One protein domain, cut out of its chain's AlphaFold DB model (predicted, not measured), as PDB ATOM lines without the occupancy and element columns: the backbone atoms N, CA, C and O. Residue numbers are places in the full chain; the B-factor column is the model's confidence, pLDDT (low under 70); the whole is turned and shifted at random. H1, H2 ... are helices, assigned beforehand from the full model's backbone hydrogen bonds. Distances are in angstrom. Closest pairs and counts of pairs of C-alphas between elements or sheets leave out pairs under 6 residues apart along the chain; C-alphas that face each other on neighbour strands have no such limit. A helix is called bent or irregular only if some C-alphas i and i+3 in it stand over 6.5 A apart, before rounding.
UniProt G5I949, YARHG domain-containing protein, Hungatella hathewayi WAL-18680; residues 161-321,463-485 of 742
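What this domain is: This is residues 161 to 321 and 463 to 485 of the 742 residues of the protein "YARHG domain-containing protein" of Hungatella hathewayi WAL-18680 (UniProt G5I949). Look first for a long helical hairpin, H3 and H4, whose two helices run side by side; H8 runs alongside it, and at the end away from the H3 to H4 turn sits a head of shorter helices. In the head H5, H6 and H7 go back and forth side by side, with H5 packed crosswise on the beginning of H3, H2 crossing H5 and H7, and tiny H1 near H2. The printed part has 184 residues with eight named helices, H1 to H8 in order, and no named strand: all helix. It is loose, with a radius of gyration of the C-alphas of 20.4 A and spans of 68 by 34 by 22 A, the hairpin making the length.

Where its parts are: Find C-alpha 182 at (174.850, 134.631, 179.329); from there H3, residues 182 to 220, runs 56.6 A to C-alpha 220 at (118.621, 130.011, 174.506). H4, residues 226 to 260, comes back over 49.8 A; it is irregular, C-alphas 255 and 258 being 7.0 A apart, and its line is a rough one. Next read H5, residues 265 to 278, H6, residues 283 to 299 and 24.5 A long, and H7, residues 303 to 317 and 20.8 A long. Before H3 come H1, residues 161 to 164, and H2, residues 166 to 177. H8, residues 465 to 485, runs 29.9 A and ends at C-alpha 485, (121.399, 134.685, 181.905).

How they stand to each other: Start at H3, with H5 one of two hubs, each touching four helices. H2 to H8 form a bundle, a group of helices joined by touching, part aligned and part crossed. H3 and H4 are a hairpin at a shallow tilt of 3 degrees, closest at C-alphas 220 and 226, 5.8 A. H8 touches H4 at C-alphas 467 and 247, 6.5 A, and only just touches H3, with 3 pairs of C-alphas within 8 A, the closest 209 and 478, 7.6 A. At residues 184 to 192 H3 touches H5 at a steep tilt of 42 degrees; the closest C-alphas, 188 and 271, are 4.3 A apart. H5 and H6 are a hairpin, closest at C-alphas 269 and 293, 4.0 A, and so are H6 and H7, at 294 and 306, 4.2 A. H2 touches H5 at C-alphas 168 and 273, 7.0 A, and H7 at 168 and 309, 6.7 A; it touches H3 only at the corner, at 176 and 182, 4.6 A. H1 and H2 are close but not clearly touching, at C-alphas 162 and 169, 7.5 A. Every O i to N i+4 pair is within hydrogen-bond range in H2, H3, H5, H6, H7 and H8, and 29 of 31 in H4; H1 is too short for one.

The domain as a whole: The C-alphas farthest apart, those of Pro 179 and Pro 224, are 69.8 A from each other. Residues 322 to 462 are not printed, and C-alphas 321 and 463 stand 30.6 A apart across this cut; the links printed whole are tight. Mean pLDDT of the printed part is 84.8, and it is under 70 at residue 161, residues 218 to 229 and residues 477 to 485.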
ATOM      1  N   LYS A 161     160.235 118.768 167.374       68.94
ATOM      2  CA  LYS A 161     160.807 120.081 167.676       68.94
ATOM      3  C   LYS A 161     162.333 120.083 167.574       68.94
ATOM      4  O   LYS A 161     162.861 120.945 166.881       68.94
ATOM      5  N   ARG A 162     163.024 119.085 168.141       70.88
ATOM      6  CA  ARG A 162     164.491 118.951 168.027       70.88
ATOM      7  C   ARG A 162     164.963 118.891 166.577       70.88
ATOM      8  O   ARG A 162     165.916 119.568 166.236       70.88
ATOM      9  N   LYS A 163     164.265 118.157 165.702       79.75
ATOM     10  CA  LYS A 163     164.648 118.072 164.282       79.75
ATOM     11  C   LYS A 163     164.410 119.378 163.514       79.75
ATOM     12  O   LYS A 163     165.217 119.742 162.669       79.75
ATOM     13  N   LYS A 164     163.296 120.075 163.774       84.81
ATOM     14  CA  LYS A 164     162.930 121.307 163.046       84.81
ATOM     15  C   LYS A 164     163.698 122.546 163.504       84.81
ATOM     16  O   LYS A 164     163.926 123.425 162.689       84.81
ATOM     17  N   PHE A 165     164.057 122.613 164.783       90.69
ATOM     18  CA  PHE A 165     164.690 123.776 165.408       90.69
ATOM     19  C   PHE A 165     166.102 123.453 165.912       90.69
ATOM     20  O   PHE A 165     166.544 124.073 166.870       90.69
ATOM     21  N   ALA A 166     166.785 122.468 165.313       91.06
ATOM     22  CA  ALA A 166     168.081 121.971 165.788       91.06
ATOM     23  C   ALA A 166     169.093 123.109 165.986       91.06
ATOM     24  O   ALA A 166     169.547 123.325 167.103       91.06
ATOM     25  N   TYR A 167     169.324 123.897 164.931       95.44
ATOM     26  CA  TYR A 167     170.240 125.036 164.976       95.44
ATOM     27  C   TYR A 167     169.815 126.099 166.000       95.44
ATOM     28  O   TYR A 167     170.618 126.532 166.813       95.44
ATOM     29  N   ALA A 168     168.534 126.480 166.028       96.06
ATOM     30  CA  ALA A 168     168.038 127.466 166.990       96.06
ATOM     31  C   ALA A 168     168.189 126.998 168.451       96.06
ATOM     32  O   ALA A 168     168.444 127.812 169.333       96.06
ATOM     33  N   LEU A 169     168.019 125.699 168.720       94.06
ATOM     34  CA  LEU A 169     168.233 125.112 170.044       94.06
ATOM     35  C   LEU A 169     169.710 125.143 170.439       94.06
ATOM     36  O   LEU A 169     170.007 125.572 171.548       94.06
ATOM     37  N   GLU A 170     170.597 124.729 169.535       95.12
ATOM     38  CA  GLU A 170     172.050 124.769 169.731       95.12
ATOM     39  C   GLU A 170     172.531 126.199 169.988       95.12
ATOM     40  O   GLU A 170     173.195 126.456 170.986       95.12
ATOM     41  N   LEU A 171     172.092 127.153 169.167       96.94
ATOM     42  CA  LEU A 171     172.397 128.570 169.336       96.94
ATOM     43  C   LEU A 171     171.911 129.107 170.687       96.94
ATOM     44  O   LEU A 171     172.617 129.854 171.354       96.94
ATOM     45  N   ALA A 172     170.717 128.708 171.129       96.00
ATOM     46  CA  ALA A 172     170.191 129.150 172.414       96.00
ATOM     47  C   ALA A 172     170.931 128.531 173.616       96.00
ATOM     48  O   ALA A 172     170.932 129.115 174.699       96.00
ATOM     49  N   GLU A 173     171.523 127.346 173.458       95.00
ATOM     50  CA  GLU A 173     172.430 126.756 174.448       95.00
ATOM     51  C   GLU A 173     173.785 127.470 174.429       95.00
ATOM     52  O   GLU A 173     174.246 127.888 175.486       95.00
ATOM     53  N   GLY A 174     174.332 127.737 173.240       96.06
ATOM     54  CA  GLY A 174     175.551 128.524 173.055       96.06
ATOM     55  C   GLY A 174     175.463 129.906 173.703       96.06
ATOM     56  O   GLY A 174     176.290 130.234 174.543       96.06
ATOM     57  N   LEU A 175     174.411 130.682 173.419       96.19
ATOM     58  CA  LEU A 175     174.203 132.011 174.020       96.19
ATOM     59  C   LEU A 175     174.048 131.976 175.545       96.19
ATOM     60  O   LEU A 175     174.395 132.937 176.224       96.19
ATOM     61  N   ARG A 176     173.481 130.895 176.091       95.88
ATOM     62  CA  ARG A 176     173.311 130.735 177.540       95.88
ATOM     63  C   ARG A 176     174.646 130.483 178.232       95.88
ATOM     64  O   ARG A 176     174.840 130.965 179.347       95.88
ATOM     65  N   ASP A 177     175.492 129.684 177.597       95.31
ATOM     66  CA  ASP A 177     176.731 129.181 178.180       95.31
ATOM     67  C   ASP A 177     177.934 130.094 177.837       95.31
ATOM     68  O   ASP A 177     178.992 129.984 178.453       95.31
ATOM     69  N   ASP A 178     177.755 131.048 176.915       94.25
ATOM     70  CA  ASP A 178     178.725 132.086 176.565       94.25
ATOM     71  C   ASP A 178     178.880 133.143 177.686       94.25
ATOM     72  O   ASP A 178     177.899 133.801 178.047       94.25
ATOM     73  N   PRO A 179     180.099 133.379 178.212       92.56
ATOM     74  CA  PRO A 179     180.344 134.372 179.263       92.56
ATOM     75  C   PRO A 179     179.953 135.812 178.899       92.56
ATOM     76  O   PRO A 179     179.566 136.575 179.779       92.56
ATOM     77  N   SER A 180     180.042 136.185 177.619       89.69
ATOM     78  CA  SER A 180     179.716 137.528 177.115       89.69
ATOM     79  C   SER A 180     178.218 137.737 176.878       89.69
ATOM     80  O   SER A 180     177.737 138.868 176.909       89.69
ATOM     81  N   ALA A 181     177.462 136.656 176.658       94.19
ATOM     82  CA  ALA A 181     176.039 136.714 176.320       94.19
ATOM     83  C   ALA A 181     175.117 136.177 177.424       94.19
ATOM     84  O   ALA A 181     173.921 136.472 177.417       94.19
ATOM     85  N   GLY A 182     175.643 135.411 178.381       94.00
ATOM     86  CA  GLY A 182     174.850 134.631 179.329       94.00
ATOM     87  C   GLY A 182     173.912 135.466 180.203       94.00
ATOM     88  O   GLY A 182     172.791 135.037 180.489       94.00
ATOM     89  N   ASP A 183     174.313 136.675 180.601       93.00
ATOM     90  CA  ASP A 183     173.453 137.559 181.396       93.00
ATOM     91  C   ASP A 183     172.346 138.210 180.555       93.00
ATOM     92  O   ASP A 183     171.184 138.201 180.974       93.00
ATOM     93  N   CYS A 184     172.656 138.634 179.327       94.75
ATOM     94  CA  CYS A 184     171.668 139.079 178.338       94.75
ATOM     95  C   CYS A 184     170.677 137.953 178.013       94.75
ATOM     96  O   CYS A 184     169.463 138.157 177.971       94.75
ATOM     97  N   PHE A 185     171.170 136.717 177.881       95.50
ATOM     98  CA  PHE A 185     170.340 135.539 177.668       95.50
ATOM     99  C   PHE A 185     169.391 135.283 178.845       95.50
ATOM    100  O   PHE A 185     168.201 135.018 178.640       95.50
ATOM    101  N   LYS A 186     169.880 135.364 180.092       93.94
ATOM    102  CA  LYS A 186     169.034 135.235 181.292       93.94
ATOM    103  C   LYS A 186     167.958 136.316 181.326       93.94
ATOM    104  O   LYS A 186     166.819 136.014 181.688       93.94
ATOM    105  N   GLU A 187     168.298 137.545 180.955       93.12
ATOM    106  CA  GLU A 187     167.345 138.651 180.927       93.12
ATOM    107  C   GLU A 187     166.283 138.456 179.837       93.12
ATOM    108  O   GLU A 187     165.084 138.464 180.134       93.12
ATOM    109  N   GLY A 188     166.697 138.129 178.611       94.06
ATOM    110  CA  GLY A 188     165.794 137.760 177.522       94.06
ATOM    111  C   GLY A 188     164.909 136.556 177.863       94.06
ATOM    112  O   GLY A 188     163.720 136.539 177.544       94.06
ATOM    113  N   GLN A 189     165.431 135.569 178.597       93.75
ATOM    114  CA  GLN A 189     164.642 134.443 179.098       93.75
ATOM    115  C   GLN A 189     163.570 134.880 180.099       93.75
ATOM    116  O   GLN A 189     162.439 134.396 180.015       93.75
ATOM    117  N   ARG A 190     163.889 135.769 181.046       91.38
ATOM    118  CA  ARG A 190     162.889 136.313 181.984       91.38
ATOM    119  C   ARG A 190     161.800 137.064 181.230       91.38
ATOM    120  O   ARG A 190     160.620 136.845 181.509       91.38
ATOM    121  N   TYR A 191     162.196 137.875 180.253       91.94
ATOM    122  CA  TYR A 191     161.274 138.627 179.415       91.94
ATOM    123  C   TYR A 191     160.347 137.702 178.621       91.94
ATOM    124  O   TYR A 191     159.124 137.808 178.711       91.94
ATOM    125  N   PHE A 192     160.917 136.703 177.942       92.19
ATOM    126  CA  PHE A 192     160.161 135.661 177.254       92.19
ATOM    127  C   PHE A 192     159.172 134.955 178.186       92.19
ATOM    128  O   PHE A 192     158.014 134.771 177.819       92.19
ATOM    129  N   LEU A 193     159.597 134.571 179.395       90.81
ATOM    130  CA  LEU A 193     158.723 133.908 180.365       90.81
ATOM    131  C   LEU A 193     157.572 134.811 180.820       90.81
ATOM    132  O   LEU A 193     156.488 134.299 181.096       90.81
ATOM    133  N   ALA A 194     157.776 136.127 180.909       89.81
ATOM    134  CA  ALA A 194     156.704 137.067 181.216       89.81
ATOM    135  C   ALA A 194     155.669 137.104 180.084       89.81
ATOM    136  O   ALA A 194     154.482 136.894 180.331       89.81
ATOM    137  N   VAL A 195     156.115 137.247 178.836       88.81
ATOM    138  CA  VAL A 195     155.213 137.275 177.675       88.81
ATOM    139  C   VAL A 195     154.542 135.917 177.423       88.81
ATOM    140  O   VAL A 195     153.378 135.844 177.026       88.81
ATOM    141  N   GLU A 196     155.238 134.815 177.702       89.44
ATOM    142  CA  GLU A 196     154.665 133.471 177.657       89.44
ATOM    143  C   GLU A 196     153.463 133.352 178.601       89.44
ATOM    144  O   GLU A 196     152.438 132.789 178.217       89.44
ATOM    145  N   ARG A 197     153.566 133.885 179.826       88.56
ATOM    146  CA  ARG A 197     152.462 133.860 180.797       88.56
ATOM    147  C   ARG A 197     151.246 134.616 180.272       88.56
ATOM    148  O   ARG A 197     150.150 134.073 180.359       88.56
ATOM    149  N   MET A 198     151.448 135.794 179.679       87.69
ATOM    150  CA  MET A 198     150.376 136.575 179.045       87.69
ATOM    151  C   MET A 198     149.678 135.747 177.964       87.69
ATOM    152  O   MET A 198     148.467 135.561 177.999       87.69
ATOM    153  N   CYS A 199     150.462 135.128 177.075       86.44
ATOM    154  CA  CYS A 199     149.940 134.289 176.001       86.44
ATOM    155  C   CYS A 199     149.123 133.092 176.510       86.44
ATOM    156  O   CYS A 199     148.113 132.741 175.902       86.44
ATOM    157  N   ILE A 200     149.567 132.443 177.592       87.25
ATOM    158  CA  ILE A 200     148.833 131.333 178.217       87.25
ATOM    159  C   ILE A 200     147.487 131.829 178.746       87.25
ATOM    160  O   ILE A 200     146.466 131.214 178.450       87.25
ATOM    161  N   VAL A 201     147.488 132.939 179.490       86.81
ATOM    162  CA  VAL A 201     146.269 133.527 180.058       86.81
ATOM    163  C   VAL A 201     145.295 133.914 178.948       86.81
ATOM    164  O   VAL A 201     144.153 133.478 178.985       86.81
ATOM    165  N   ASP A 202     145.749 134.629 177.917       85.25
ATOM    166  CA  ASP A 202     144.896 135.051 176.796       85.25
ATOM    167  C   ASP A 202     144.269 133.850 176.070       85.25
ATOM    168  O   ASP A 202     143.082 133.858 175.744       85.25
ATOM    169  N   THR A 203     145.057 132.788 175.852       85.44
ATOM    170  CA  THR A 203     144.582 131.568 175.178       85.44
ATOM    171  C   THR A 203     143.509 130.864 176.005       85.44
ATOM    172  O   THR A 203     142.475 130.477 175.465       85.44
ATOM    173  N   LEU A 204     143.733 130.708 177.313       85.69
ATOM    174  CA  LEU A 204     142.785 130.044 178.208       85.69
ATOM    175  C   LEU A 204     141.508 130.859 178.396       85.69
ATOM    176  O   LEU A 204     140.422 130.288 178.338       85.69
ATOM    177  N   SER A 205     141.623 132.181 178.546       83.44
ATOM    178  CA  SER A 205     140.470 133.081 178.607       83.44
ATOM    179  C   SER A 205     139.637 132.992 177.332       83.44
ATOM    180  O   SER A 205     138.422 132.839 177.399       83.44
ATOM    181  N   GLY A 206     140.272 132.991 176.155       82.38
ATOM    182  CA  GLY A 206     139.549 132.847 174.895       82.38
ATOM    183  C   GLY A 206     138.866 131.489 174.723       82.38
ATOM    184  O   GLY A 206     137.738 131.418 174.243       82.38
ATOM    185  N   MET A 207     139.503 130.406 175.166       84.56
ATOM    186  CA  MET A 207     138.886 129.076 175.165       84.56
ATOM    187  C   MET A 207     137.688 128.998 176.108       84.56
ATOM    188  O   MET A 207     136.636 128.486 175.722       84.56
ATOM    189  N   LEU A 208     137.824 129.555 177.313       83.94
ATOM    190  CA  LEU A 208     136.733 129.662 178.272       83.94
ATOM    191  C   LEU A 208     135.575 130.495 177.701       83.94
ATOM    192  O   LEU A 208     134.421 130.098 177.856       83.94
ATOM    193  N   PHE A 209     135.870 131.580 176.969       82.75
ATOM    194  CA  PHE A 209     134.857 132.379 176.273       82.75
ATOM    195  C   PHE A 209     134.017 131.542 175.325       82.75
ATOM    196  O   PHE A 209     132.790 131.541 175.398       82.75
ATOM    197  N   VAL A 210     134.705 130.872 174.398       82.62
ATOM    198  CA  VAL A 210     134.090 130.122 173.310       82.62
ATOM    199  C   VAL A 210     133.238 129.013 173.904       82.62
ATOM    200  O   VAL A 210     132.111 128.805 173.468       82.62
ATOM    201  N   TRP A 211     133.740 128.359 174.951       84.44
ATOM    202  CA  TRP A 211     132.984 127.354 175.673       84.44
ATOM    203  C   TRP A 211     131.712 127.902 176.309       84.44
ATOM    204  O   TRP A 211     130.631 127.443 175.952       84.44
ATOM    205  N   ILE A 212     131.807 128.921 177.170       78.75
ATOM    206  CA  ILE A 212     130.637 129.507 177.843       78.75
ATOM    207  C   ILE A 212     129.626 130.045 176.822       78.75
ATOM    208  O   ILE A 212     128.426 129.848 176.984       78.75
ATOM    209  N   SER A 213     130.098 130.676 175.746       76.81
ATOM    210  CA  SER A 213     129.237 131.281 174.726       76.81
ATOM    211  C   SER A 213     128.462 130.236 173.921       76.81
ATOM    212  O   SER A 213     127.288 130.442 173.623       76.81
ATOM    213  N   VAL A 214     129.080 129.096 173.596       77.12
ATOM    214  CA  VAL A 214     128.386 127.987 172.920       77.12
ATOM    215  C   VAL A 214     127.337 127.363 173.839       77.12
ATOM    216  O   VAL A 214     126.208 127.147 173.397       77.12
ATOM    217  N   LEU A 215     127.669 127.141 175.118       74.38
ATOM    218  CA  LEU A 215     126.695 126.675 176.114       74.38
ATOM    219  C   LEU A 215     125.510 127.654 176.233       74.38
ATOM    220  O   LEU A 215     124.357 127.234 176.305       74.38
ATOM    221  N   TRP A 216     125.794 128.960 176.210       74.62
ATOM    222  CA  TRP A 216     124.805 130.030 176.327       74.62
ATOM    223  C   TRP A 216     123.805 130.070 175.170       74.62
ATOM    224  O   TRP A 216     122.598 130.015 175.405       74.62
ATOM    225  N   VAL A 217     124.296 130.145 173.924       71.62
ATOM    226  CA  VAL A 217     123.431 130.174 172.730       71.62
ATOM    227  C   VAL A 217     122.538 128.964 172.708       71.62
ATOM    228  O   VAL A 217     121.336 129.090 172.511       71.62
ATOM    229  N   TYR A 218     123.134 127.798 172.928       69.75
ATOM    230  CA  TYR A 218     122.420 126.548 172.824       69.75
ATOM    231  C   TYR A 218     121.273 126.478 173.840       69.75
ATOM    232  O   TYR A 218     120.149 126.172 173.455       69.75
ATOM    233  N   ARG A 219     121.502 126.894 175.098       68.38
ATOM    234  CA  ARG A 219     120.440 126.994 176.116       68.38
ATOM    235  C   ARG A 219     119.305 127.944 175.705       68.38
ATOM    236  O   ARG A 219     118.161 127.738 176.099       68.38
ATOM    237  N   ARG A 220     119.598 128.993 174.929       66.56
ATOM    238  CA  ARG A 220     118.621 130.011 174.506       66.56
ATOM    239  C   ARG A 220     117.929 129.683 173.177       66.56
ATOM    240  O   ARG A 220     116.828 130.184 172.949       66.56
ATOM    241  N   SER A 221     118.509 128.810 172.348       61.25
ATOM    242  CA  SER A 221     117.927 128.324 171.084       61.25
ATOM    243  C   SER A 221     116.554 127.670 171.253       61.25
ATOM    244  O   SER A 221     115.782 127.627 170.302       61.25
ATOM    245  N   TYR A 222     116.238 127.206 172.462       55.78
ATOM    246  CA  TYR A 222     114.968 126.559 172.781       55.78
ATOM    247  C   TYR A 222     113.881 127.512 173.277       55.78
ATOM    248  O   TYR A 222     112.754 127.078 173.435       55.78
ATOM    249  N   SER A 223     114.182 128.798 173.483       52.88
ATOM    250  CA  SER A 223     113.243 129.758 174.079       52.88
ATOM    251  C   SER A 223     112.640 130.753 173.071       52.88
ATOM    252  O   SER A 223     113.284 131.070 172.060       52.88
ATOM    253  N   PRO A 224     111.452 131.329 173.348       48.09
ATOM    254  CA  PRO A 224     110.876 132.398 172.532       48.09
ATOM    255  C   PRO A 224     111.844 133.583 172.400       48.09
ATOM    256  O   PRO A 224     112.400 134.069 173.385       48.09
ATOM    257  N   GLY A 225     112.073 134.052 171.170       56.84
ATOM    258  CA  GLY A 225     113.034 135.131 170.891       56.84
ATOM    259  C   GLY A 225     114.492 134.686 170.697       56.84
ATOM    260  O   GLY A 225     115.385 135.536 170.714       56.84
ATOM    261  N   TRP A 226     114.748 133.391 170.466       59.12
ATOM    262  CA  TRP A 226     116.075 132.821 170.165       59.12
ATOM    263  C   TRP A 226     116.875 133.585 169.090       59.12
ATOM    264  O   TRP A 226     118.098 133.695 169.189       59.12
ATOM    265  N   SER A 227     116.199 134.187 168.106       63.75
ATOM    266  CA  SER A 227     116.826 135.011 167.065       63.75
ATOM    267  C   SER A 227     117.615 136.193 167.642       63.75
ATOM    268  O   SER A 227     118.737 136.444 167.205       63.75
ATOM    269  N   ARG A 228     117.099 136.863 168.685       66.56
ATOM    270  CA  ARG A 228     117.806 137.958 169.375       66.56
ATOM    271  C   ARG A 228     119.042 137.454 170.117       66.56
ATOM    272  O   ARG A 228     120.065 138.133 170.138       66.56
ATOM    273  N   ALA A 229     118.969 136.261 170.706       67.19
ATOM    274  CA  ALA A 229     120.099 135.658 171.405       67.19
ATOM    275  C   ALA A 229     121.240 135.307 170.444       67.19
ATOM    276  O   ALA A 229     122.398 135.609 170.722       67.19
ATOM    277  N   ILE A 230     120.913 134.756 169.273       72.44
ATOM    278  CA  ILE A 230     121.900 134.500 168.222       72.44
ATOM    279  C   ILE A 230     122.565 135.803 167.768       72.44
ATOM    280  O   ILE A 230     123.787 135.839 167.644       72.44
ATOM    281  N   SER A 231     121.805 136.889 167.580       73.88
ATOM    282  CA  SER A 231     122.381 138.193 167.221       73.88
ATOM    283  C   SER A 231     123.397 138.688 168.257       73.88
ATOM    284  O   SER A 231     124.505 139.082 167.888       73.88
ATOM    285  N   TRP A 232     123.070 138.609 169.550       72.75
ATOM    286  CA  TRP A 232     123.990 138.983 170.631       72.75
ATOM    287  C   TRP A 232     125.227 138.089 170.705       72.75
ATOM    288  O   TRP A 232     126.331 138.586 170.922       72.75
ATOM    289  N   PHE A 233     125.079 136.787 170.465       76.25
ATOM    290  CA  PHE A 233     126.217 135.877 170.390       76.25
ATOM    291  C   PHE A 233     127.155 136.198 169.233       76.25
ATOM    292  O   PHE A 233     128.370 136.196 169.416       76.25
ATOM    293  N   LEU A 234     126.614 136.490 168.048       81.00
ATOM    294  CA  LEU A 234     127.429 136.853 166.890       81.00
ATOM    295  C   LEU A 234     128.209 138.148 167.150       81.00
ATOM    296  O   LEU A 234     129.398 138.212 166.837       81.00
ATOM    297  N   LEU A 235     127.582 139.138 167.796       80.69
ATOM    298  CA  LEU A 235     128.250 140.361 168.261       80.69
ATOM    299  C   LEU A 235     129.370 140.055 169.265       80.69
ATOM    300  O   LEU A 235     130.485 140.558 169.126       80.69
ATOM    301  N   ALA A 236     129.106 139.193 170.246       76.38
ATOM    302  CA  ALA A 236     130.084 138.802 171.255       76.38
ATOM    303  C   ALA A 236     131.264 138.017 170.644       76.38
ATOM    304  O   ALA A 236     132.421 138.245 171.001       76.38
ATOM    305  N   MET A 237     130.998 137.146 169.665       81.44
ATOM    306  CA  MET A 237     132.028 136.464 168.877       81.44
ATOM    307  C   MET A 237     132.870 137.444 168.065       81.44
ATOM    308  O   MET A 237     134.097 137.337 168.076       81.44
ATOM    309  N   ALA A 238     132.247 138.422 167.406       83.88
ATOM    310  CA  ALA A 238     132.972 139.462 166.684       83.88
ATOM    311  C   ALA A 238     133.891 140.255 167.630       83.88
ATOM    312  O   ALA A 238     135.087 140.380 167.357       83.88
ATOM    313  N   ALA A 239     133.376 140.696 168.782       80.81
ATOM    314  CA  ALA A 239     134.165 141.375 169.809       80.81
ATOM    315  C   ALA A 239     135.335 140.508 170.301       80.81
ATOM    316  O   ALA A 239     136.459 140.995 170.421       80.81
ATOM    317  N   PHE A 240     135.119 139.208 170.509       82.31
ATOM    318  CA  PHE A 240     136.174 138.270 170.893       82.31
ATOM    319  C   PHE A 240     137.294 138.162 169.857       82.31
ATOM    320  O   PHE A 240     138.472 138.224 170.224       82.31
ATOM    321  N   PHE A 241     136.962 138.027 168.570       83.75
ATOM    322  CA  PHE A 241     137.978 137.979 167.517       83.75
ATOM    323  C   PHE A 241     138.757 139.294 167.428       83.75
ATOM    324  O   PHE A 241     139.982 139.259 167.293       83.75
ATOM    325  N   ILE A 242     138.073 140.430 167.580       84.88
ATOM    326  CA  ILE A 242     138.686 141.762 167.599       84.88
ATOM    327  C   ILE A 242     139.654 141.895 168.785       84.88
ATOM    328  O   ILE A 242     140.827 142.209 168.590       84.88
ATOM    329  N   ILE A 243     139.214 141.588 170.008       81.81
ATOM    330  CA  ILE A 243     140.050 141.676 171.217       81.81
ATOM    331  C   ILE A 243     141.249 140.729 171.118       81.81
ATOM    332  O   ILE A 243     142.379 141.131 171.384       81.81
ATOM    333  N   THR A 244     141.036 139.484 170.684       82.75
ATOM    334  CA  THR A 244     142.117 138.497 170.526       82.75
ATOM    335  C   THR A 244     143.143 138.954 169.488       82.75
ATOM    336  O   THR A 244     144.350 138.766 169.668       82.75
ATOM    337  N   TYR A 245     142.685 139.593 168.409       84.06
ATOM    338  CA  TYR A 245     143.554 140.207 167.412       84.06
ATOM    339  C   TYR A 245     144.389 141.352 168.007       84.06
ATOM    340  O   TYR A 245     145.610 141.375 167.821       84.06
ATOM    341  N   PHE A 246     143.780 142.245 168.791       84.19
ATOM    342  CA  PHE A 246     144.499 143.328 169.466       84.19
ATOM    343  C   PHE A 246     145.486 142.826 170.528       84.19
ATOM    344  O   PHE A 246     146.632 143.277 170.536       84.19
ATOM    345  N   LEU A 247     145.115 141.843 171.355       84.00
ATOM    346  CA  LEU A 247     146.021 141.199 172.319       84.00
ATOM    347  C   LEU A 247     147.233 140.576 171.619       84.00
ATOM    348  O   LEU A 247     148.368 140.687 172.087       84.00
ATOM    349  N   ARG A 248     147.025 139.971 170.445       83.00
ATOM    350  CA  ARG A 248     148.113 139.439 169.622       83.00
ATOM    351  C   ARG A 248     149.049 140.540 169.115       83.00
ATOM    352  O   ARG A 248     150.266 140.354 169.177       83.00
ATOM    353  N   ILE A 249     148.518 141.655 168.606       82.19
ATOM    354  CA  ILE A 249     149.334 142.807 168.177       82.19
ATOM    355  C   ILE A 249     150.128 143.355 169.362       82.19
ATOM    356  O   ILE A 249     151.338 143.554 169.257       82.19
ATOM    357  N   TYR A 250     149.458 143.549 170.493       84.12
ATOM    358  CA  TYR A 250     150.051 144.053 171.721       84.12
ATOM    359  C   TYR A 250     151.213 143.178 172.197       84.12
ATOM    360  O   TYR A 250     152.319 143.674 172.405       84.12
ATOM    361  N   ARG A 251     151.018 141.856 172.248       85.75
ATOM    362  CA  ARG A 251     152.070 140.891 172.596       85.75
ATOM    363  C   ARG A 251     153.287 140.996 171.680       85.75
ATOM    364  O   ARG A 251     154.419 140.918 172.150       85.75
ATOM    365  N   ASN A 252     153.063 141.157 170.375       82.69
ATOM    366  CA  ASN A 252     154.152 141.319 169.415       82.69
ATOM    367  C   ASN A 252     154.909 142.636 169.637       82.69
ATOM    368  O   ASN A 252     156.135 142.635 169.571       82.69
ATOM    369  N   ARG A 253     154.204 143.731 169.954       84.19
ATOM    370  CA  ARG A 253     154.832 145.014 170.310       84.19
ATOM    371  C   ARG A 253     155.664 144.907 171.583       84.19
ATOM    372  O   ARG A 253     156.806 145.350 171.578       84.19
ATOM    373  N   ILE A 254     155.142 144.262 172.631       85.94
ATOM    374  CA  ILE A 254     155.912 143.977 173.850       85.94
ATOM    375  C   ILE A 254     157.170 143.189 173.492       85.94
ATOM    376  O   ILE A 254     158.262 143.632 173.810       85.94
ATOM    377  N   MET A 255     157.053 142.070 172.768       87.31
ATOM    378  CA  MET A 255     158.223 141.259 172.394       87.31
ATOM    379  C   MET A 255     159.316 142.042 171.663       87.31
ATOM    380  O   MET A 255     160.488 141.710 171.808       87.31
ATOM    381  N   LEU A 256     158.943 143.057 170.884       86.25
ATOM    382  CA  LEU A 256     159.874 143.885 170.123       86.25
ATOM    383  C   LEU A 256     160.426 145.082 170.905       86.25
ATOM    384  O   LEU A 256     161.461 145.614 170.517       86.25
ATOM    385  N   ARG A 257     159.801 145.489 172.014       87.56
ATOM    386  CA  ARG A 257     160.236 146.637 172.828       87.56
ATOM    387  C   ARG A 257     161.717 146.590 173.242       87.56
ATOM    388  O   ARG A 257     162.371 147.625 173.112       87.56
ATOM    389  N   PRO A 258     162.287 145.442 173.668       88.06
ATOM    390  CA  PRO A 258     163.706 145.364 174.020       88.06
ATOM    391  C   PRO A 258     164.619 145.643 172.822       88.06
ATOM    392  O   PRO A 258     165.687 146.226 172.973       88.06
ATOM    393  N   LEU A 259     164.187 145.234 171.622       88.56
ATOM    394  CA  LEU A 259     164.937 145.421 170.384       88.56
ATOM    395  C   LEU A 259     164.842 146.862 169.876       88.56
ATOM    396  O   LEU A 259     165.854 147.426 169.466       88.56
ATOM    397  N   LEU A 260     163.628 147.419 169.865       84.69
ATOM    398  CA  LEU A 260     163.313 148.685 169.203       84.69
ATOM    399  C   LEU A 260     163.525 149.903 170.108       84.69
ATOM    400  O   LEU A 260     164.134 150.872 169.681       84.69
ATOM    401  N   CYS A 261     163.028 149.859 171.346       81.69
ATOM    402  CA  CYS A 261     163.035 151.017 172.242       81.69
ATOM    403  C   CYS A 261     164.265 151.006 173.147       81.69
ATOM    404  O   CYS A 261     165.031 151.956 173.186       81.69
ATOM    405  N   GLU A 262     164.483 149.901 173.861       80.94
ATOM    406  CA  GLU A 262     165.575 149.826 174.842       80.94
ATOM    407  C   GLU A 262     166.941 149.585 174.175       80.94
ATOM    408  O   GLU A 262     167.975 149.701 174.828       80.94
ATOM    409  N   ASN A 263     166.945 149.252 172.876       91.06
ATOM    410  CA  ASN A 263     168.134 148.959 172.074       91.06
ATOM    411  C   ASN A 263     169.066 147.932 172.725       91.06
ATOM    412  O   ASN A 263     170.283 148.073 172.698       91.06
ATOM    413  N   ARG A 264     168.470 146.863 173.265       94.19
ATOM    414  CA  ARG A 264     169.126 145.717 173.911       94.19
ATOM    415  C   ARG A 264     169.076 144.483 173.004       94.19
ATOM    416  O   ARG A 264     168.275 143.567 173.237       94.19
ATOM    417  N   PRO A 265     169.829 144.472 171.889       95.94
ATOM    418  CA  PRO A 265     169.615 143.522 170.804       95.94
ATOM    419  C   PRO A 265     169.892 142.068 171.192       95.94
ATOM    420  O   PRO A 265     169.215 141.175 170.678       95.94
ATOM    421  N   LEU A 266     170.815 141.803 172.120       95.81
ATOM    422  CA  LEU A 266     171.171 140.441 172.514       95.81
ATOM    423  C   LEU A 266     170.126 139.839 173.468       95.81
ATOM    424  O   LEU A 266     169.678 138.706 173.276       95.81
ATOM    425  N   SER A 267     169.658 140.625 174.439       95.94
ATOM    426  CA  SER A 267     168.536 140.277 175.316       95.94
ATOM    427  C   SER A 267     167.247 140.081 174.515       95.94
ATOM    428  O   SER A 267     166.522 139.100 174.714       95.94
ATOM    429  N   ALA A 268     166.974 140.977 173.559       95.88
ATOM    430  CA  ALA A 268     165.849 140.843 172.643       95.88
ATOM    431  C   ALA A 268     165.961 139.576 171.788       95.88
ATOM    432  O   ALA A 268     164.991 138.825 171.664       95.88
ATOM    433  N   SER A 269     167.156 139.301 171.255       97.19
ATOM    434  CA  SER A 269     167.415 138.104 170.463       97.19
ATOM    435  C   SER A 269     167.113 136.838 171.252       97.19
ATOM    436  O   SER A 269     166.353 135.993 170.781       97.19
ATOM    437  N   ALA A 270     167.600 136.737 172.491       96.56
ATOM    438  CA  ALA A 270     167.307 135.603 173.357       96.56
ATOM    439  C   ALA A 270     165.793 135.432 173.591       96.56
ATOM    440  O   ALA A 270     165.273 134.317 173.484       96.56
ATOM    441  N   ALA A 271     165.059 136.518 173.852       95.31
ATOM    442  CA  ALA A 271     163.609 136.462 174.040       95.31
ATOM    443  C   ALA A 271     162.871 135.981 172.772       95.31
ATOM    444  O   ALA A 271     162.030 135.074 172.830       95.31
ATOM    445  N   CYS A 272     163.215 136.549 171.615       96.25
ATOM    446  CA  CYS A 272     162.643 136.207 170.317       96.25
ATOM    447  C   CYS A 272     163.008 134.778 169.873       96.25
ATOM    448  O   CYS A 272     162.145 134.049 169.381       96.25
ATOM    449  N   LEU A 273     164.236 134.327 170.138       96.31
ATOM    450  CA  LEU A 273     164.712 132.971 169.862       96.31
ATOM    451  C   LEU A 273     163.910 131.948 170.670       96.31
ATOM    452  O   LEU A 273     163.360 130.987 170.124       96.31
ATOM    453  N   LEU A 274     163.750 132.199 171.972       94.19
ATOM    454  CA  LEU A 274     162.926 131.377 172.855       94.19
ATOM    455  C   LEU A 274     161.456 131.355 172.423       94.19
ATOM    456  O   LEU A 274     160.824 130.294 172.496       94.19
ATOM    457  N   SER A 275     160.933 132.482 171.936       91.94
ATOM    458  CA  SER A 275     159.591 132.590 171.354       91.94
ATOM    459  C   SER A 275     159.444 131.782 170.065       91.94
ATOM    460  O   SER A 275     158.478 131.036 169.914       91.94
ATOM    461  N   GLY A 276     160.421 131.832 169.161       92.25
ATOM    462  CA  GLY A 276     160.408 131.046 167.928       92.25
ATOM    463  C   GLY A 276     160.441 129.539 168.187       92.25
ATOM    464  O   GLY A 276     159.672 128.775 167.596       92.25
ATOM    465  N   ILE A 277     161.273 129.104 169.136       91.19
ATOM    466  CA  ILE A 277     161.410 127.691 169.509       91.19
ATOM    467  C   ILE A 277     160.180 127.208 170.292       91.19
ATOM    468  O   ILE A 277     159.682 126.098 170.073       91.19
ATOM    469  N   ASN A 278     159.697 128.004 171.252       86.75
ATOM    470  CA  ASN A 278     158.771 127.536 172.283       86.75
ATOM    471  C   ASN A 278     157.401 128.249 172.335       86.75
ATOM    472  O   ASN A 278     156.556 127.850 173.139       86.75
ATOM    473  N   GLY A 279     157.147 129.277 171.531       80.94
ATOM    474  CA  GLY A 279     155.905 130.060 171.558       80.94
ATOM    475  C   GLY A 279     154.649 129.289 171.123       80.94
ATOM    476  O   GLY A 279     154.727 128.282 170.419       80.94
ATOM    477  N   ILE A 280     153.473 129.784 171.533       74.94
ATOM    478  CA  ILE A 280     152.143 129.175 171.277       74.94
ATOM    479  C   ILE A 280     151.598 129.534 169.873       74.94
ATOM    480  O   ILE A 280     150.536 129.083 169.463       74.94
ATOM    481  N   GLY A 281     152.352 130.292 169.075       75.94
ATOM    482  CA  GLY A 281     151.946 130.714 167.735       75.94
ATOM    483  C   GLY A 281     152.019 129.625 166.661       75.94
ATOM    484  O   GLY A 281     152.706 128.601 166.804       75.94
ATOM    485  N   ASN A 282     151.348 129.897 165.540       82.12
ATOM    486  CA  ASN A 282     151.494 129.124 164.307       82.12
ATOM    487  C   ASN A 282     152.926 129.237 163.734       82.12
ATOM    488  O   ASN A 282     153.749 130.029 164.196       82.12
ATOM    489  N   MET A 283     153.247 128.444 162.706       85.00
ATOM    490  CA  MET A 283     154.612 128.422 162.150       85.00
ATOM    491  C   MET A 283     155.059 129.774 161.577       85.00
ATOM    492  O   MET A 283     156.238 130.098 161.683       85.00
ATOM    493  N   LYS A 284     154.136 130.587 161.044       86.69
ATOM    494  CA  LYS A 284     154.438 131.942 160.560       86.69
ATOM    495  C   LYS A 284     154.920 132.840 161.704       86.69
ATOM    496  O   LYS A 284     155.944 133.496 161.578       86.69
ATOM    497  N   GLU A 285     154.217 132.846 162.834       86.56
ATOM    498  CA  GLU A 285     154.604 133.631 164.018       86.56
ATOM    499  C   GLU A 285     155.944 133.185 164.604       86.56
ATOM    500  O   GLU A 285     156.749 134.013 165.035       86.56
ATOM    501  N   ARG A 286     156.204 131.874 164.590       89.38
ATOM    502  CA  ARG A 286     157.489 131.325 165.030       89.38
ATOM    503  C   ARG A 286     158.625 131.753 164.108       89.38
ATOM    504  O   ARG A 286     159.664 132.159 164.609       89.38
ATOM    505  N   ALA A 287     158.413 131.712 162.793       92.00
ATOM    506  CA  ALA A 287     159.384 132.192 161.814       92.00
ATOM    507  C   ALA A 287     159.694 133.684 162.002       92.00
ATOM    508  O   ALA A 287     160.859 134.042 162.086       92.00
ATOM    509  N   ILE A 288     158.672 134.530 162.178       92.31
ATOM    510  CA  ILE A 288     158.858 135.965 162.465       92.31
ATOM    511  C   ILE A 288     159.648 136.173 163.766       92.31
ATOM    512  O   ILE A 288     160.531 137.020 163.826       92.31
ATOM    513  N   SER A 289     159.374 135.381 164.806       94.12
ATOM    514  CA  SER A 289     160.140 135.467 166.056       94.12
ATOM    515  C   SER A 289     161.614 135.090 165.852       94.12
ATOM    516  O   SER A 289     162.484 135.729 166.424       94.12
ATOM    517  N   LEU A 290     161.912 134.084 165.025       96.25
ATOM    518  CA  LEU A 290     163.298 133.723 164.703       96.25
ATOM    519  C   LEU A 290     163.991 134.780 163.836       96.25
ATOM    520  O   LEU A 290     165.156 135.066 164.082       96.25
ATOM    521  N   HIS A 291     163.271 135.398 162.899       96.75
ATOM    522  CA  HIS A 291     163.771 136.535 162.127       96.75
ATOM    523  C   HIS A 291     164.160 137.701 163.047       96.75
ATOM    524  O   HIS A 291     165.290 138.173 163.024       96.75
ATOM    525  N   ASN A 292     163.274 138.099 163.965       96.62
ATOM    526  CA  ASN A 292     163.575 139.157 164.936       96.62
ATOM    527  C   ASN A 292     164.767 138.796 165.841       96.62
ATOM    528  O   ASN A 292     165.537 139.669 166.241       96.62
ATOM    529  N   ALA A 293     164.945 137.507 166.151       98.00
ATOM    530  CA  ALA A 293     166.121 137.041 166.872       98.00
ATOM    531  C   ALA A 293     167.406 137.181 166.043       98.00
ATOM    532  O   ALA A 293     168.431 137.590 166.589       98.00
ATOM    533  N   ALA A 294     167.342 136.897 164.741       98.56
ATOM    534  CA  ALA A 294     168.446 137.099 163.810       98.56
ATOM    535  C   ALA A 294     168.812 138.588 163.681       98.56
ATOM    536  O   ALA A 294     169.991 138.925 163.767       98.56
ATOM    537  N   VAL A 295     167.825 139.490 163.610       97.75
ATOM    538  CA  VAL A 295     168.052 140.948 163.649       97.75
ATOM    539  C   VAL A 295     168.803 141.359 164.921       97.75
ATOM    540  O   VAL A 295     169.779 142.104 164.854       97.75
ATOM    541  N   GLY A 296     168.393 140.851 166.088       97.44
ATOM    542  CA  GLY A 296     169.101 141.110 167.346       97.44
ATOM    543  C   GLY A 296     170.545 140.584 167.343       97.44
ATOM    544  O   GLY A 296     171.455 141.291 167.766       97.44
ATOM    545  N   LEU A 297     170.790 139.388 166.798       98.25
ATOM    546  CA  LEU A 297     172.151 138.846 166.669       98.25
ATOM    547  C   LEU A 297     173.024 139.727 165.779       98.25
ATOM    548  O   LEU A 297     174.131 140.080 166.182       98.25
ATOM    549  N   TYR A 298     172.507 140.134 164.619       98.06
ATOM    550  CA  TYR A 298     173.204 141.026 163.698       98.06
ATOM    551  C   TYR A 298     173.614 142.330 164.395       98.06
ATOM    552  O   TYR A 298     174.791 142.680 164.397       98.06
ATOM    553  N   ARG A 299     172.678 142.985 165.096       96.50
ATOM    554  CA  ARG A 299     172.936 144.243 165.824       96.50
ATOM    555  C   ARG A 299     173.886 144.087 167.020       96.50
ATOM    556  O   ARG A 299     174.467 145.070 167.464       96.50
ATOM    557  N   SER A 300     174.064 142.870 167.530       96.12
ATOM    558  CA  SER A 300     175.076 142.539 168.549       96.12
ATOM    559  C   SER A 300     176.438 142.126 167.966       96.12
ATOM    560  O   SER A 300     177.330 141.738 168.711       96.12
ATOM    561  N   GLY A 301     176.605 142.159 166.637       95.62
ATOM    562  CA  GLY A 301     177.850 141.780 165.953       95.62
ATOM    563  C   GLY A 301     177.985 140.279 165.659       95.62
ATOM    564  O   GLY A 301     178.969 139.840 165.065       95.62
ATOM    565  N   ARG A 302     176.983 139.459 166.000       96.94
ATOM    566  CA  ARG A 302     176.957 138.000 165.773       96.94
ATOM    567  C   ARG A 302     176.462 137.648 164.368       96.94
ATOM    568  O   ARG A 302     175.503 136.902 164.181       96.94
ATOM    569  N   VAL A 303     177.135 138.192 163.357       97.94
ATOM    570  CA  VAL A 303     176.664 138.213 161.960       97.94
ATOM    571  C   VAL A 303     176.456 136.815 161.360       97.94
ATOM    572  O   VAL A 303     175.432 136.555 160.732       97.94
ATOM    573  N   ARG A 304     177.385 135.871 161.580       97.75
ATOM    574  CA  ARG A 304     177.252 134.498 161.045       97.75
ATOM    575  C   ARG A 304     176.076 133.740 161.664       97.75
ATOM    576  O   ARG A 304     175.384 132.991 160.972       97.75
ATOM    577  N   GLU A 305     175.853 133.941 162.961       98.12
ATOM    578  CA  GLU A 305     174.735 133.330 163.680       98.12
ATOM    579  C   GLU A 305     173.403 133.921 163.211       98.12
ATOM    580  O   GLU A 305     172.458 133.174 162.959       98.12
ATOM    581  N   ALA A 306     173.356 135.242 163.010       98.50
ATOM    582  CA  ALA A 306     172.207 135.936 162.438       98.50
ATOM    583  C   ALA A 306     171.833 135.376 161.058       98.50
ATOM    584  O   ALA A 306     170.695 134.959 160.858       98.50
ATOM    585  N   LEU A 307     172.799 135.289 160.137       97.94
ATOM    586  CA  LEU A 307     172.560 134.815 158.773       97.94
ATOM    587  C   LEU A 307     172.037 133.368 158.745       97.94
ATOM    588  O   LEU A 307     171.058 133.063 158.062       97.94
ATOM    589  N   THR A 308     172.637 132.486 159.548       97.81
ATOM    590  CA  THR A 308     172.227 131.074 159.632       97.81
ATOM    591  C   THR A 308     170.846 130.919 160.279       97.81
ATOM    592  O   THR A 308     170.033 130.089 159.857       97.81
ATOM    593  N   LEU A 309     170.547 131.721 161.308       98.25
ATOM    594  CA  LEU A 309     169.236 131.722 161.953       98.25
ATOM    595  C   LEU A 309     168.148 132.253 161.013       98.25
ATOM    596  O   LEU A 309     167.032 131.727 161.013       98.25
ATOM    597  N   GLU A 310     168.480 133.243 160.189       97.56
ATOM    598  CA  GLU A 310     167.576 133.816 159.200       97.56
ATOM    599  C   GLU A 310     167.204 132.809 158.104       97.56
ATOM    600  O   GLU A 310     166.029 132.679 157.750       97.56
ATOM    601  N   ASP A 311     168.157 132.005 157.627       95.62
ATOM    602  CA  ASP A 311     167.878 130.908 156.688       95.62
ATOM    603  C   ASP A 311     166.887 129.891 157.271       95.62
ATOM    604  O   ASP A 311     165.961 129.415 156.594       95.62
ATOM    605  N   LEU A 312     167.039 129.574 158.560       95.75
ATOM    606  CA  LEU A 312     166.094 128.724 159.270       95.75
ATOM    607  C   LEU A 312     164.713 129.389 159.371       95.75
ATOM    608  O   LEU A 312     163.704 128.730 159.094       95.75
ATOM    609  N   ALA A 313     164.650 130.667 159.749       96.00
ATOM    610  CA  ALA A 313     163.405 131.427 159.844       96.00
ATOM    611  C   ALA A 313     162.655 131.430 158.501       96.00
ATOM    612  O   ALA A 313     161.475 131.066 158.437       96.00
ATOM    613  N   TRP A 314     163.363 131.716 157.409       95.19
ATOM    614  CA  TRP A 314     162.830 131.729 156.050       95.19
ATOM    615  C   TRP A 314     162.294 130.371 155.596       95.19
ATOM    616  O   TRP A 314     161.215 130.276 154.994       95.19
ATOM    617  N   LYS A 315     163.011 129.289 155.918       93.81
ATOM    618  CA  LYS A 315     162.563 127.917 155.647       93.81
ATOM    619  C   LYS A 315     161.287 127.581 156.418       93.81
ATOM    620  O   LYS A 315     160.387 126.942 155.873       93.81
ATOM    621  N   LEU A 316     161.188 128.016 157.674       91.44
ATOM    622  CA  LEU A 316     160.027 127.764 158.532       91.44
ATOM    623  C   LEU A 316     158.802 128.599 158.145       91.44
ATOM    624  O   LEU A 316     157.680 128.116 158.314       91.44
ATOM    625  N   ALA A 317     158.997 129.800 157.590       90.94
ATOM    626  CA  ALA A 317     157.910 130.618 157.053       90.94
ATOM    627  C   ALA A 317     157.144 129.885 155.935       90.94
ATOM    628  O   ALA A 317     155.928 130.049 155.796       90.94
ATOM    629  N   GLY A 318     157.829 129.022 155.171       90.75
ATOM    630  CA  GLY A 318     157.220 128.165 154.154       90.75
ATOM    631  C   GLY A 318     156.431 128.977 153.126       90.75
ATOM    632  O   GLY A 318     156.974 129.885 152.504       90.75
ATOM    633  N   LYS A 319     155.137 128.673 152.975       87.50
ATOM    634  CA  LYS A 319     154.222 129.380 152.059       87.50
ATOM    635  C   LYS A 319     153.731 130.744 152.566       87.50
ATOM    636  O   LYS A 319     152.998 131.425 151.863       87.50
ATOM    637  N   HIS A 320     154.068 131.137 153.794       85.00
ATOM    638  CA  HIS A 320     153.523 132.331 154.448       85.00
ATOM    639  C   HIS A 320     154.469 133.541 154.368       85.00
ATOM    640  O   HIS A 320     154.664 134.245 155.360       85.00
ATOM    641  N   LYS A 321     155.044 133.774 153.186       87.88
ATOM    642  CA  LYS A 321     156.002 134.847 152.894       87.88
ATOM    643  C   LYS A 321     155.282 135.999 152.193       87.88
ATOM    644  O   LYS A 321     155.127 135.991 150.981       87.88
ATOM    645  N   HIS A 463     155.553 145.179 180.942       77.38
ATOM    646  CA  HIS A 463     154.332 145.810 181.451       77.38
ATOM    647  C   HIS A 463     153.118 145.300 180.664       77.38
ATOM    648  O   HIS A 463     153.168 145.265 179.439       77.38
ATOM    649  N   ASP A 464     152.046 144.920 181.367       76.88
ATOM    650  CA  ASP A 464     150.835 144.301 180.788       76.88
ATOM    651  C   ASP A 464     149.564 145.122 181.054       76.88
ATOM    652  O   ASP A 464     148.468 144.578 181.069       76.88
ATOM    653  N   PHE A 465     149.673 146.424 181.345       77.69
ATOM    654  CA  PHE A 465     148.518 147.221 181.786       77.69
ATOM    655  C   PHE A 465     147.380 147.221 180.754       77.69
ATOM    656  O   PHE A 465     146.228 146.955 181.090       77.69
ATOM    657  N   THR A 466     147.708 147.403 179.473       72.88
ATOM    658  CA  THR A 466     146.736 147.326 178.375       72.88
ATOM    659  C   THR A 466     146.123 145.931 178.253       72.88
ATOM    660  O   THR A 466     144.917 145.806 178.054       72.88
ATOM    661  N   GLY A 467     146.927 144.873 178.402       74.50
ATOM    662  CA  GLY A 467     146.428 143.498 178.399       74.50
ATOM    663  C   GLY A 467     145.508 143.214 179.588       74.50
ATOM    664  O   GLY A 467     144.484 142.555 179.425       74.50
ATOM    665  N   ILE A 468     145.809 143.766 180.766       78.81
ATOM    666  CA  ILE A 468     144.960 143.695 181.960       78.81
ATOM    667  C   ILE A 468     143.626 144.404 181.715       78.81
ATOM    668  O   ILE A 468     142.589 143.801 181.979       78.81
ATOM    669  N   ILE A 469     143.626 145.623 181.162       79.19
ATOM    670  CA  ILE A 469     142.390 146.348 180.822       79.19
ATOM    671  C   ILE A 469     141.554 145.550 179.821       79.19
ATOM    672  O   ILE A 469     140.362 145.353 180.043       79.19
ATOM    673  N   LEU A 470     142.168 145.035 178.751       76.75
ATOM    674  CA  LEU A 470     141.469 144.224 177.748       76.75
ATOM    675  C   LEU A 470     140.870 142.952 178.364       76.75
ATOM    676  O   LEU A 470     139.733 142.599 178.054       76.75
ATOM    677  N   ARG A 471     141.593 142.284 179.274       77.56
ATOM    678  CA  ARG A 471     141.081 141.125 180.022       77.56
ATOM    679  C   ARG A 471     139.965 141.511 180.996       77.56
ATOM    680  O   ARG A 471     139.013 140.753 181.128       77.56
ATOM    681  N   ALA A 472     140.049 142.664 181.656       77.44
ATOM    682  CA  ALA A 472     139.009 143.157 182.558       77.44
ATOM    683  C   ALA A 472     137.730 143.515 181.790       77.44
ATOM    684  O   ALA A 472     136.653 143.064 182.165       77.44
ATOM    685  N   ALA A 473     137.850 144.226 180.666       71.88
ATOM    686  CA  ALA A 473     136.744 144.498 179.751       71.88
ATOM    687  C   ALA A 473     136.112 143.195 179.238       71.88
ATOM    688  O   ALA A 473     134.893 143.064 179.199       71.88
ATOM    689  N   TYR A 474     136.944 142.202 178.919       72.81
ATOM    690  CA  TYR A 474     136.496 140.867 178.541       72.81
ATOM    691  C   TYR A 474     135.711 140.170 179.670       72.81
ATOM    692  O   TYR A 474     134.624 139.651 179.421       72.81
ATOM    693  N   VAL A 475     136.198 140.197 180.915       72.75
ATOM    694  CA  VAL A 475     135.477 139.631 182.072       72.75
ATOM    695  C   VAL A 475     134.167 140.376 182.321       72.75
ATOM    696  O   VAL A 475     133.155 139.728 182.555       72.75
ATOM    697  N   LEU A 476     134.151 141.706 182.227       74.12
ATOM    698  CA  LEU A 476     132.939 142.513 182.383       74.12
ATOM    699  C   LEU A 476     131.909 142.215 181.290       74.12
ATOM    700  O   LEU A 476     130.730 142.078 181.601       74.12
ATOM    701  N   ALA A 477     132.345 142.036 180.041       68.31
ATOM    702  CA  ALA A 477     131.469 141.612 178.955       68.31
ATOM    703  C   ALA A 477     130.869 140.229 179.249       68.31
ATOM    704  O   ALA A 477     129.655 140.063 179.191       68.31
ATOM    705  N   VAL A 478     131.696 139.251 179.642       68.56
ATOM    706  CA  VAL A 478     131.218 137.914 180.034       68.56
ATOM    707  C   VAL A 478     130.243 137.997 181.208       68.56
ATOM    708  O   VAL A 478     129.183 137.388 181.144       68.56
ATOM    709  N   MET A 479     130.556 138.770 182.250       67.50
ATOM    710  CA  MET A 479     129.695 138.960 183.419       67.50
ATOM    711  C   MET A 479     128.371 139.633 183.059       67.50
ATOM    712  O   MET A 479     127.338 139.208 183.556       67.50
ATOM    713  N   PHE A 480     128.373 140.620 182.163       67.81
ATOM    714  CA  PHE A 480     127.152 141.224 181.632       67.81
ATOM    715  C   PHE A 480     126.286 140.182 180.910       67.81
ATOM    716  O   PHE A 480     125.087 140.094 181.162       67.81
ATOM    717  N   PHE A 481     126.879 139.311 180.089       61.06
ATOM    718  CA  PHE A 481     126.144 138.215 179.444       61.06
ATOM    719  C   PHE A 481     125.672 137.131 180.435       61.06
ATOM    720  O   PHE A 481     124.570 136.603 180.282       61.06
ATOM    721  N   LEU A 482     126.457 136.821 181.474       59.50
ATOM    722  CA  LEU A 482     126.055 135.943 182.583       59.50
ATOM    723  C   LEU A 482     124.961 136.577 183.463       59.50
ATOM    724  O   LEU A 482     124.165 135.864 184.064       59.50
ATOM    725  N   PHE A 483     124.887 137.902 183.538       58.62
ATOM    726  CA  PHE A 483     123.811 138.614 184.223       58.62
ATOM    727  C   PHE A 483     122.517 138.576 183.396       58.62
ATOM    728  O   PHE A 483     121.458 138.271 183.933       58.62
ATOM    729  N   GLN A 484     122.609 138.711 182.070       57.06
ATOM    730  CA  GLN A 484     121.477 138.474 181.160       57.06
ATOM    731  C   GLN A 484     120.981 137.013 181.177       57.06
ATOM    732  O   GLN A 484     119.830 136.738 180.840       57.06
ATOM    733  N   LEU A 485     121.824 136.057 181.586       48.94
ATOM    734  CA  LEU A 485     121.399 134.685 181.905       48.94
ATOM    735  C   LEU A 485     120.560 134.593 183.183       48.94
ATOM    736  O   LEU A 485     119.752 133.672 183.291       48.94
TER     737      LEU A 485